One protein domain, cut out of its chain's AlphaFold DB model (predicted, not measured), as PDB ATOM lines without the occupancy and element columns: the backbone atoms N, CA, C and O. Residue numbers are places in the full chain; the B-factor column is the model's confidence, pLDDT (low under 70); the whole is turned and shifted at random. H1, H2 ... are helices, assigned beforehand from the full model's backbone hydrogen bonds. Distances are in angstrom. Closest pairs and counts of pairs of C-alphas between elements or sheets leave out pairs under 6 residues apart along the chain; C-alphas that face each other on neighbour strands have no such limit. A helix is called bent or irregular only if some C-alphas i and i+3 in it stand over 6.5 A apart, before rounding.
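Overview. This is residues 125 to 190 of the 349 residues of an uncharacterized protein of Caenorhabditis elegans (UniProt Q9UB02). An open frame of few contacts: the first arm of a bent helix, H1a, packs on helix H3, residues 136 to 149 stick out, and tail residues 179 to 190 follow H3. The 66 printed residues hold H1, H2 and H3 in that order and no named strand: all helix, elongated at 41 by 24 by 19 A, only just compact, close to loose, radius of gyration of the C-alphas 12.9 A.

Along the chain. Find C-alpha 125 at (79.666, -14.950, 193.331), where H1, residues 125 to 143, begins. By its hydrogen bonds it was assigned as one helix, but it is bent: C-alphas 132 and 135 are 7.1 A apart. Its arms are H1a, residues 125 to 132, and H1b, residues 135 to 143, 13.6 A long. H2 is residues 154 to 157; H3, residues 163 to 178, runs 22.4 A to C-alpha 178 at (81.216, -17.513, 215.546).

Arrangement. H1a touches H3 at residues 169 to 173 alone, closest C-alphas Met 130 and Tyr 170, 6.8 A. They run the same way at a steep tilt of 37 degrees, only just steep. H1b and H3 are apart. H2 and H3 are close but not clearly touching, closest C-alphas Thr 154 and Thr 163, 6.0 A. Every O i to N i+4 pair is within hydrogen-bond range in H1a and H3, 3 of 5 in H1b; H2 is too short for one.

Size, cuts and confidence. The farthest C-alphas, Lys 159 and Leu 189, are 40.8 A apart. The printed part has no cut, and no link is long. Model pLDDT is under 70 at residues 138 to 149 and 177 to 190.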
ATOM      1  N   PHE A 125      80.943 -15.618 193.072       88.47
ATOM      2  CA  PHE A 125      79.666 -14.950 193.331       88.47
ATOM      3  C   PHE A 125      78.797 -15.748 194.317       88.47
ATOM      4  O   PHE A 125      78.083 -15.148 195.120       88.47
ATOM      5  N   ALA A 126      78.893 -17.082 194.314       87.43
ATOM      6  CA  ALA A 126      78.215 -17.933 195.283       87.43
ATOM      7  C   ALA A 126      78.889 -17.838 196.662       87.43
ATOM      8  O   ALA A 126      78.180 -17.577 197.636       87.43
ATOM      9  N   LYS A 127      80.236 -17.885 196.741       89.42
ATOM     10  CA  LYS A 127      81.003 -17.605 197.981       89.42
ATOM     11  C   LYS A 127      80.518 -16.296 198.635       89.42
ATOM     12  O   LYS A 127      80.097 -16.283 199.793       89.42
ATOM     13  N   LYS A 128      80.479 -15.206 197.854       87.35
ATOM     14  CA  LYS A 128      80.072 -13.852 198.284       87.35
ATOM     15  C   LYS A 128      78.600 -13.776 198.722       87.35
ATOM     16  O   LYS A 128      78.309 -13.209 199.775       87.35
ATOM     17  N   ILE A 129      77.671 -14.389 197.979       87.77
ATOM     18  CA  ILE A 129      76.245 -14.457 198.361       87.77
ATOM     19  C   ILE A 129      76.053 -15.235 199.671       87.77
ATOM     20  O   ILE A 129      75.225 -14.842 200.496       87.77
ATOM     21  N   MET A 130      76.801 -16.316 199.892       85.89
ATOM     22  CA  MET A 130      76.696 -17.117 201.112       85.89
ATOM     23  C   MET A 130      77.189 -16.349 202.343       85.89
ATOM     24  O   MET A 130      76.454 -16.269 203.329       85.89
ATOM     25  N   ILE A 131      78.360 -15.705 202.249       86.15
ATOM     26  CA  ILE A 131      78.910 -14.826 203.296       86.15
ATOM     27  C   ILE A 131      77.904 -13.726 203.666       86.15
ATOM     28  O   ILE A 131      77.564 -13.568 204.836       86.15
ATOM     29  N   ALA A 132      77.363 -13.015 202.670       84.89
ATOM     30  CA  ALA A 132      76.450 -11.892 202.895       84.89
ATOM     31  C   ALA A 132      75.128 -12.281 203.590       84.89
ATOM     32  O   ALA A 132      74.510 -11.443 204.242       84.89
ATOM     33  N   ASN A 133      74.679 -13.535 203.463       82.39
ATOM     34  CA  ASN A 133      73.431 -14.015 204.069       82.39
ATOM     35  C   ASN A 133      73.614 -14.687 205.438       82.39
ATOM     36  O   ASN A 133      72.641 -14.777 206.188       82.39
ATOM     37  N   ALA A 134      74.815 -15.167 205.778       78.75
ATOM     38  CA  ALA A 134      75.053 -15.895 207.026       78.75
ATOM     39  C   ALA A 134      74.648 -15.110 208.301       78.75
ATOM     40  O   ALA A 134      74.024 -15.719 209.176       78.75
ATOM     41  N   PRO A 135      74.873 -13.780 208.413       75.78
ATOM     42  CA  PRO A 135      74.380 -12.994 209.548       75.78
ATOM     43  C   PRO A 135      72.846 -12.959 209.635       75.78
ATOM     44  O   PRO A 135      72.279 -13.270 210.680       75.78
ATOM     45  N   PHE A 136      72.158 -12.668 208.522       74.93
ATOM     46  CA  PHE A 136      70.690 -12.618 208.474       74.93
ATOM     47  C   PHE A 136      70.038 -13.967 208.808       74.93
ATOM     48  O   PHE A 136      68.917 -14.018 209.317       74.93
ATOM     49  N   GLU A 137      70.732 -15.075 208.541       72.97
ATOM     50  CA  GLU A 137      70.245 -16.406 208.881       72.97
ATOM     51  C   GLU A 137      70.261 -16.680 210.399       72.97
ATOM     52  O   GLU A 137      69.357 -17.361 210.892       72.97
ATOM     53  N   ARG A 138      71.213 -16.103 211.160       67.89
ATOM     54  CA  ARG A 138      71.248 -16.170 212.640       67.89
ATOM     55  C   ARG A 138      69.958 -15.584 213.231       67.89
ATOM     56  O   ARG A 138      69.285 -16.239 214.030       67.89
ATOM     57  N   ASP A 139      69.558 -14.412 212.741       68.26
ATOM     58  CA  ASP A 139      68.341 -13.701 213.159       68.26
ATOM     59  C   ASP A 139      67.040 -14.329 212.638       68.26
ATOM     60  O   ASP A 139      65.972 -14.150 213.231       68.26
ATOM     61  N   ALA A 140      67.102 -15.065 211.525       68.53
ATOM     62  CA  ALA A 140      65.955 -15.782 210.976       68.53
ATOM     63  C   ALA A 140      65.685 -17.102 211.717       68.53
ATOM     64  O   ALA A 140      64.521 -17.423 211.974       68.53
ATOM     65  N   LYS A 141      66.740 -17.851 212.075       61.87
ATOM     66  CA  LYS A 141      66.655 -19.146 212.773       61.87
ATOM     67  C   LYS A 141      66.050 -19.016 214.171       61.87
ATOM     68  O   LYS A 141      65.150 -19.782 214.507       61.87
ATOM     69  N   SER A 142      66.442 -18.001 214.946       61.80
ATOM     70  CA  SER A 142      65.868 -17.742 216.280       61.80
ATOM     71  C   SER A 142      64.350 -17.491 216.253       61.80
ATOM     72  O   SER A 142      63.640 -17.852 217.190       61.80
ATOM     73  N   ARG A 143      63.829 -16.927 215.154       61.96
ATOM     74  CA  ARG A 143      62.404 -16.590 214.976       61.96
ATOM     75  C   ARG A 143      61.565 -17.705 214.342       61.96
ATOM     76  O   ARG A 143      60.341 -17.585 214.312       61.96
ATOM     77  N   LYS A 144      62.180 -18.755 213.787       62.48
ATOM     78  CA  LYS A 144      61.487 -19.786 212.993       62.48
ATOM     79  C   LYS A 144      61.943 -21.193 213.372       62.48
ATOM     80  O   LYS A 144      62.922 -21.697 212.833       62.48
ATOM     81  N   ARG A 145      61.132 -21.880 214.187       60.81
ATOM     82  CA  ARG A 145      61.199 -23.340 214.416       60.81
ATOM     83  C   ARG A 145      60.720 -24.140 213.186       60.81
ATOM     84  O   ARG A 145      59.838 -24.984 213.289       60.81
ATOM     85  N   MET A 146      61.244 -23.811 212.007       60.42
ATOM     86  CA  MET A 146      60.981 -24.526 210.759       60.42
ATOM     87  C   MET A 146      62.055 -25.595 210.579       60.42
ATOM     88  O   MET A 146      63.242 -25.274 210.573       60.42
ATOM     89  N   HIS A 147      61.649 -26.851 210.405       62.26
ATOM     90  CA  HIS A 147      62.566 -27.888 209.941       62.26
ATOM     91  C   HIS A 147      62.899 -27.620 208.467       62.26
ATOM     92  O   HIS A 147      61.999 -27.464 207.642       62.26
ATOM     93  N   TYR A 148      64.189 -27.535 208.150       62.57
ATOM     94  CA  TYR A 148      64.677 -27.379 206.783       62.57
ATOM     95  C   TYR A 148      64.981 -28.766 206.211       62.57
ATOM     96  O   TYR A 148      65.937 -29.409 206.631       62.57
ATOM     97  N   GLU A 149      64.148 -29.220 205.275       68.47
ATOM     98  CA  GLU A 149      64.302 -30.498 204.558       68.47
ATOM     99  C   GLU A 149      65.446 -30.457 203.527       68.47
ATOM    100  O   GLU A 149      66.111 -31.456 203.277       68.47
ATOM    101  N   GLU A 150      65.724 -29.275 202.972       74.79
ATOM    102  CA  GLU A 150      66.809 -29.021 202.023       74.79
ATOM    103  C   GLU A 150      67.693 -27.871 202.522       74.79
ATOM    104  O   GLU A 150      67.212 -26.933 203.170       74.79
ATOM    105  N   PHE A 151      68.975 -27.878 202.146       77.75
ATOM    106  CA  PHE A 151      69.844 -26.729 202.384       77.75
ATOM    107  C   PHE A 151      69.339 -25.511 201.591       77.75
ATOM    108  O   PHE A 151      69.120 -25.573 200.380       77.75
ATOM    109  N   TYR A 152      69.137 -24.383 202.276       76.67
ATOM    110  CA  TYR A 152      68.336 -23.266 201.758       76.67
ATOM    111  C   TYR A 152      68.906 -22.603 200.488       76.67
ATOM    112  O   TYR A 152      68.155 -21.989 199.729       76.67
ATOM    113  N   PHE A 153      70.204 -22.772 200.215       82.40
ATOM    114  CA  PHE A 153      70.858 -22.306 198.990       82.40
ATOM    115  C   PHE A 153      70.794 -23.272 197.799       82.40
ATOM    116  O   PHE A 153      71.004 -22.825 196.669       82.40
ATOM    117  N   THR A 154      70.463 -24.554 197.990       84.83
ATOM    118  CA  THR A 154      70.408 -25.545 196.896       84.83
ATOM    119  C   THR A 154      69.438 -25.113 195.791       84.83
ATOM    120  O   THR A 154      69.714 -25.305 194.611       84.83
ATOM    121  N   LYS A 155      68.344 -24.423 196.140       84.46
ATOM    122  CA  LYS A 155      67.392 -23.845 195.173       84.46
ATOM    123  C   LYS A 155      67.955 -22.669 194.361       84.46
ATOM    124  O   LYS A 155      67.516 -22.472 193.231       84.46
ATOM    125  N   THR A 156      68.924 -21.926 194.896       85.70
ATOM    126  CA  THR A 156      69.570 -20.784 194.221       85.70
ATOM    127  C   THR A 156      70.664 -21.239 193.255       85.70
ATOM    128  O   THR A 156      70.759 -20.703 192.154       85.70
ATOM    129  N   PHE A 157      71.463 -22.246 193.629       86.74
ATOM    130  CA  PHE A 157      72.648 -22.665 192.862       86.74
ATOM    131  C   PHE A 157      72.526 -24.034 192.168       86.74
ATOM    132  O   PHE A 157      73.517 -24.521 191.630       86.74
ATOM    133  N   ARG A 158      71.318 -24.626 192.104       80.81
ATOM    134  CA  ARG A 158      71.009 -25.989 191.594       80.81
ATOM    135  C   ARG A 158      71.698 -26.419 190.283       80.81
ATOM    136  O   ARG A 158      71.777 -27.610 190.014       80.81
ATOM    137  N   LYS A 159      72.116 -25.473 189.436       82.06
ATOM    138  CA  LYS A 159      72.744 -25.722 188.125       82.06
ATOM    139  C   LYS A 159      74.256 -25.445 188.060       82.06
ATOM    140  O   LYS A 159      74.816 -25.587 186.982       82.06
ATOM    141  N   GLY A 160      74.894 -24.997 189.145       82.57
ATOM    142  CA  GLY A 160      76.288 -24.526 189.102       82.57
ATOM    143  C   GLY A 160      77.140 -24.798 190.341       82.57
ATOM    144  O   GLY A 160      78.333 -24.527 190.296       82.57
ATOM    145  N   VAL A 161      76.567 -25.317 191.434       86.78
ATOM    146  CA  VAL A 161      77.323 -25.779 192.611       86.78
ATOM    147  C   VAL A 161      76.618 -26.996 193.203       86.78
ATOM    148  O   VAL A 161      75.394 -26.976 193.360       86.78
ATOM    149  N   ASP A 162      77.371 -28.038 193.557       89.08
ATOM    150  CA  ASP A 162      76.814 -29.187 194.273       89.08
ATOM    151  C   ASP A 162      76.437 -28.845 195.732       89.08
ATOM    152  O   ASP A 162      77.049 -27.999 196.391       89.08
ATOM    153  N   THR A 163      75.432 -29.544 196.261       88.33
ATOM    154  CA  THR A 163      74.951 -29.363 197.634       88.33
ATOM    155  C   THR A 163      76.009 -29.734 198.678       88.33
ATOM    156  O   THR A 163      76.079 -29.051 199.700       88.33
ATOM    157  N   LYS A 164      76.886 -30.723 198.436       88.74
ATOM    158  CA  LYS A 164      78.000 -31.048 199.348       88.74
ATOM    159  C   LYS A 164      78.972 -29.871 199.457       88.74
ATOM    160  O   LYS A 164      79.333 -29.480 200.565       88.74
ATOM    161  N   THR A 165      79.332 -29.255 198.330       88.84
ATOM    162  CA  THR A 165      80.212 -28.074 198.293       88.84
ATOM    163  C   THR A 165      79.573 -26.867 198.980       88.84
ATOM    164  O   THR A 165      80.219 -26.232 199.815       88.84
ATOM    165  N   LEU A 166      78.293 -26.587 198.706       89.42
ATOM    166  CA  LEU A 166      77.534 -25.521 199.372       89.42
ATOM    167  C   LEU A 166      77.502 -25.698 200.899       89.42
ATOM    168  O   LEU A 166      77.781 -24.758 201.641       89.42
ATOM    169  N   VAL A 167      77.182 -26.903 201.378       87.71
ATOM    170  CA  VAL A 167      77.113 -27.212 202.815       87.71
ATOM    171  C   VAL A 167      78.497 -27.116 203.469       87.71
ATOM    172  O   VAL A 167      78.629 -26.510 204.535       87.71
ATOM    173  N   ASN A 168      79.539 -27.638 202.814       88.04
ATOM    174  CA  ASN A 168      80.915 -27.566 203.306       88.04
ATOM    175  C   ASN A 168      81.421 -26.121 203.406       88.04
ATOM    176  O   ASN A 168      81.970 -25.744 204.442       88.04
ATOM    177  N   PHE A 169      81.211 -25.295 202.373       88.24
ATOM    178  CA  PHE A 169      81.599 -23.883 202.414       88.24
ATOM    179  C   PHE A 169      80.833 -23.131 203.503       88.24
ATOM    180  O   PHE A 169      81.452 -22.463 204.326       88.24
ATOM    181  N   TYR A 170      79.506 -23.293 203.573       86.43
ATOM    182  CA  TYR A 170      78.681 -22.648 204.598       86.43
ATOM    183  C   TYR A 170      79.190 -22.934 206.014       86.43
ATOM    184  O   TYR A 170      79.333 -22.009 206.811       86.43
ATOM    185  N   TYR A 171      79.504 -24.193 206.333       83.32
ATOM    186  CA  TYR A 171      79.966 -24.549 207.671       83.32
ATOM    187  C   TYR A 171      81.426 -24.168 207.954       83.32
ATOM    188  O   TYR A 171      81.726 -23.874 209.114       83.32
ATOM    189  N   LYS A 172      82.307 -24.103 206.941       84.63
ATOM    190  CA  LYS A 172      83.648 -23.499 207.073       84.63
ATOM    191  C   LYS A 172      83.545 -21.998 207.374       84.63
ATOM    192  O   LYS A 172      84.160 -21.518 208.322       84.63
ATOM    193  N   GLU A 173      82.708 -21.273 206.638       83.86
ATOM    194  CA  GLU A 173      82.568 -19.819 206.783       83.86
ATOM    195  C   GLU A 173      81.820 -19.424 208.066       83.86
ATOM    196  O   GLU A 173      82.193 -18.467 208.740       83.86
ATOM    197  N   LYS A 174      80.824 -20.218 208.480       76.78
ATOM    198  CA  LYS A 174      80.141 -20.050 209.770       76.78
ATOM    199  C   LYS A 174      81.089 -20.258 210.962       76.78
ATOM    200  O   LYS A 174      80.960 -19.536 211.948       76.78
ATOM    201  N   ASN A 175      82.042 -21.193 210.871       78.03
ATOM    202  CA  ASN A 175      83.068 -21.402 211.905       78.03
ATOM    203  C   ASN A 175      83.946 -20.153 212.102       78.03
ATOM    204  O   ASN A 175      84.189 -19.750 213.237       78.03
ATOM    205  N   LYS A 176      84.361 -19.489 211.013       79.97
ATOM    206  CA  LYS A 176      85.140 -18.235 211.085       79.97
ATOM    207  C   LYS A 176      84.394 -17.111 211.818       79.97
ATOM    208  O   LYS A 176      85.018 -16.300 212.490       79.97
ATOM    209  N   LEU A 177      83.067 -17.048 211.675       67.08
ATOM    210  CA  LEU A 177      82.240 -15.939 212.169       67.08
ATOM    211  C   LEU A 177      81.805 -16.058 213.640       67.08
ATOM    212  O   LEU A 177      81.362 -15.063 214.211       67.08
ATOM    213  N   CYS A 178      81.833 -17.253 214.234       54.63
ATOM    214  CA  CYS A 178      81.216 -17.513 215.546       54.63
ATOM    215  C   CYS A 178      82.019 -18.469 216.450       54.63
ATOM    216  O   CYS A 178      81.491 -18.916 217.464       54.63
ATOM    217  N   GLY A 179      83.260 -18.807 216.092       55.52
ATOM    218  CA  GLY A 179      83.982 -19.908 216.730       55.52
ATOM    219  C   GLY A 179      83.472 -21.277 216.268       55.52
ATOM    220  O   GLY A 179      82.612 -21.386 215.390       55.52
ATOM    221  N   ASN A 180      84.041 -22.343 216.834       55.32
ATOM    222  CA  ASN A 180      83.820 -23.705 216.355       55.32
ATOM    223  C   ASN A 180      82.400 -24.202 216.689       55.32
ATOM    224  O   ASN A 180      82.161 -24.714 217.778       55.32
ATOM    225  N   TRP A 181      81.455 -24.124 215.740       56.21
ATOM    226  CA  TRP A 181      80.049 -24.507 215.968       56.21
ATOM    227  C   TRP A 181      79.859 -25.990 216.319       56.21
ATOM    228  O   TRP A 181      78.746 -26.386 216.664       56.21
ATOM    229  N   ARG A 182      80.915 -26.803 216.193       50.97
ATOM    230  CA  ARG A 182      80.912 -28.237 216.485       50.97
ATOM    231  C   ARG A 182      81.254 -28.593 217.934       50.97
ATOM    232  O   ARG A 182      80.842 -29.671 218.341       50.97
ATOM    233  N   LEU A 183      81.980 -27.755 218.690       46.42
ATOM    234  CA  LEU A 183      82.411 -28.089 220.059       46.42
ATOM    235  C   LEU A 183      82.387 -26.895 221.028       46.42
ATOM    236  O   LEU A 183      83.116 -25.920 220.849       46.42
ATOM    237  N   GLU A 184      81.590 -27.066 222.086       47.25
ATOM    238  CA  GLU A 184      81.868 -26.772 223.512       47.25
ATOM    239  C   GLU A 184      82.305 -25.367 223.963       47.25
ATOM    240  O   GLU A 184      82.332 -25.104 225.163       47.25
ATOM    241  N   THR A 185      82.543 -24.417 223.062       48.98
ATOM    242  CA  THR A 185      82.728 -23.013 223.451       48.98
ATOM    243  C   THR A 185      81.349 -22.397 223.721       48.98
ATOM    244  O   THR A 185      80.548 -22.321 222.783       48.98
ATOM    245  N   PRO A 186      81.018 -21.949 224.949       48.00
ATOM    246  CA  PRO A 186      79.777 -21.216 225.175       48.00
ATOM    247  C   PRO A 186      79.785 -19.920 224.351       48.00
ATOM    248  O   PRO A 186      80.800 -19.226 224.293       48.00
ATOM    249  N   ASP A 187      78.651 -19.607 223.711       53.45
ATOM    250  CA  ASP A 187      78.434 -18.396 222.898       53.45
ATOM    251  C   ASP A 187      78.950 -17.176 223.693       53.45
ATOM    252  O   ASP A 187      78.430 -16.911 224.783       53.45
ATOM    253  N   ARG A 188      80.010 -16.491 223.211       60.99
ATOM    254  CA  ARG A 188      80.744 -15.456 223.978       60.99
ATOM    255  C   ARG A 188      79.744 -14.483 224.595       60.99
ATOM    256  O   ARG A 188      79.103 -13.714 223.877       60.99
ATOM    257  N   LEU A 189      79.628 -14.523 225.923       61.79
ATOM    258  CA  LEU A 189      78.664 -13.712 226.658       61.79
ATOM    259  C   LEU A 189      78.951 -12.237 226.377       61.79
ATOM    260  O   LEU A 189      80.024 -11.737 226.704       61.79
ATOM    261  N   VAL A 190      77.995 -11.560 225.735       69.30
ATOM    262  CA  VAL A 190      78.144 -10.160 225.319       69.30
ATOM    263  C   VAL A 190      78.305  -9.299 226.569       69.30
ATOM    264  O   VAL A 190      77.347  -9.127 227.336       69.30
TER     265      VAL A 190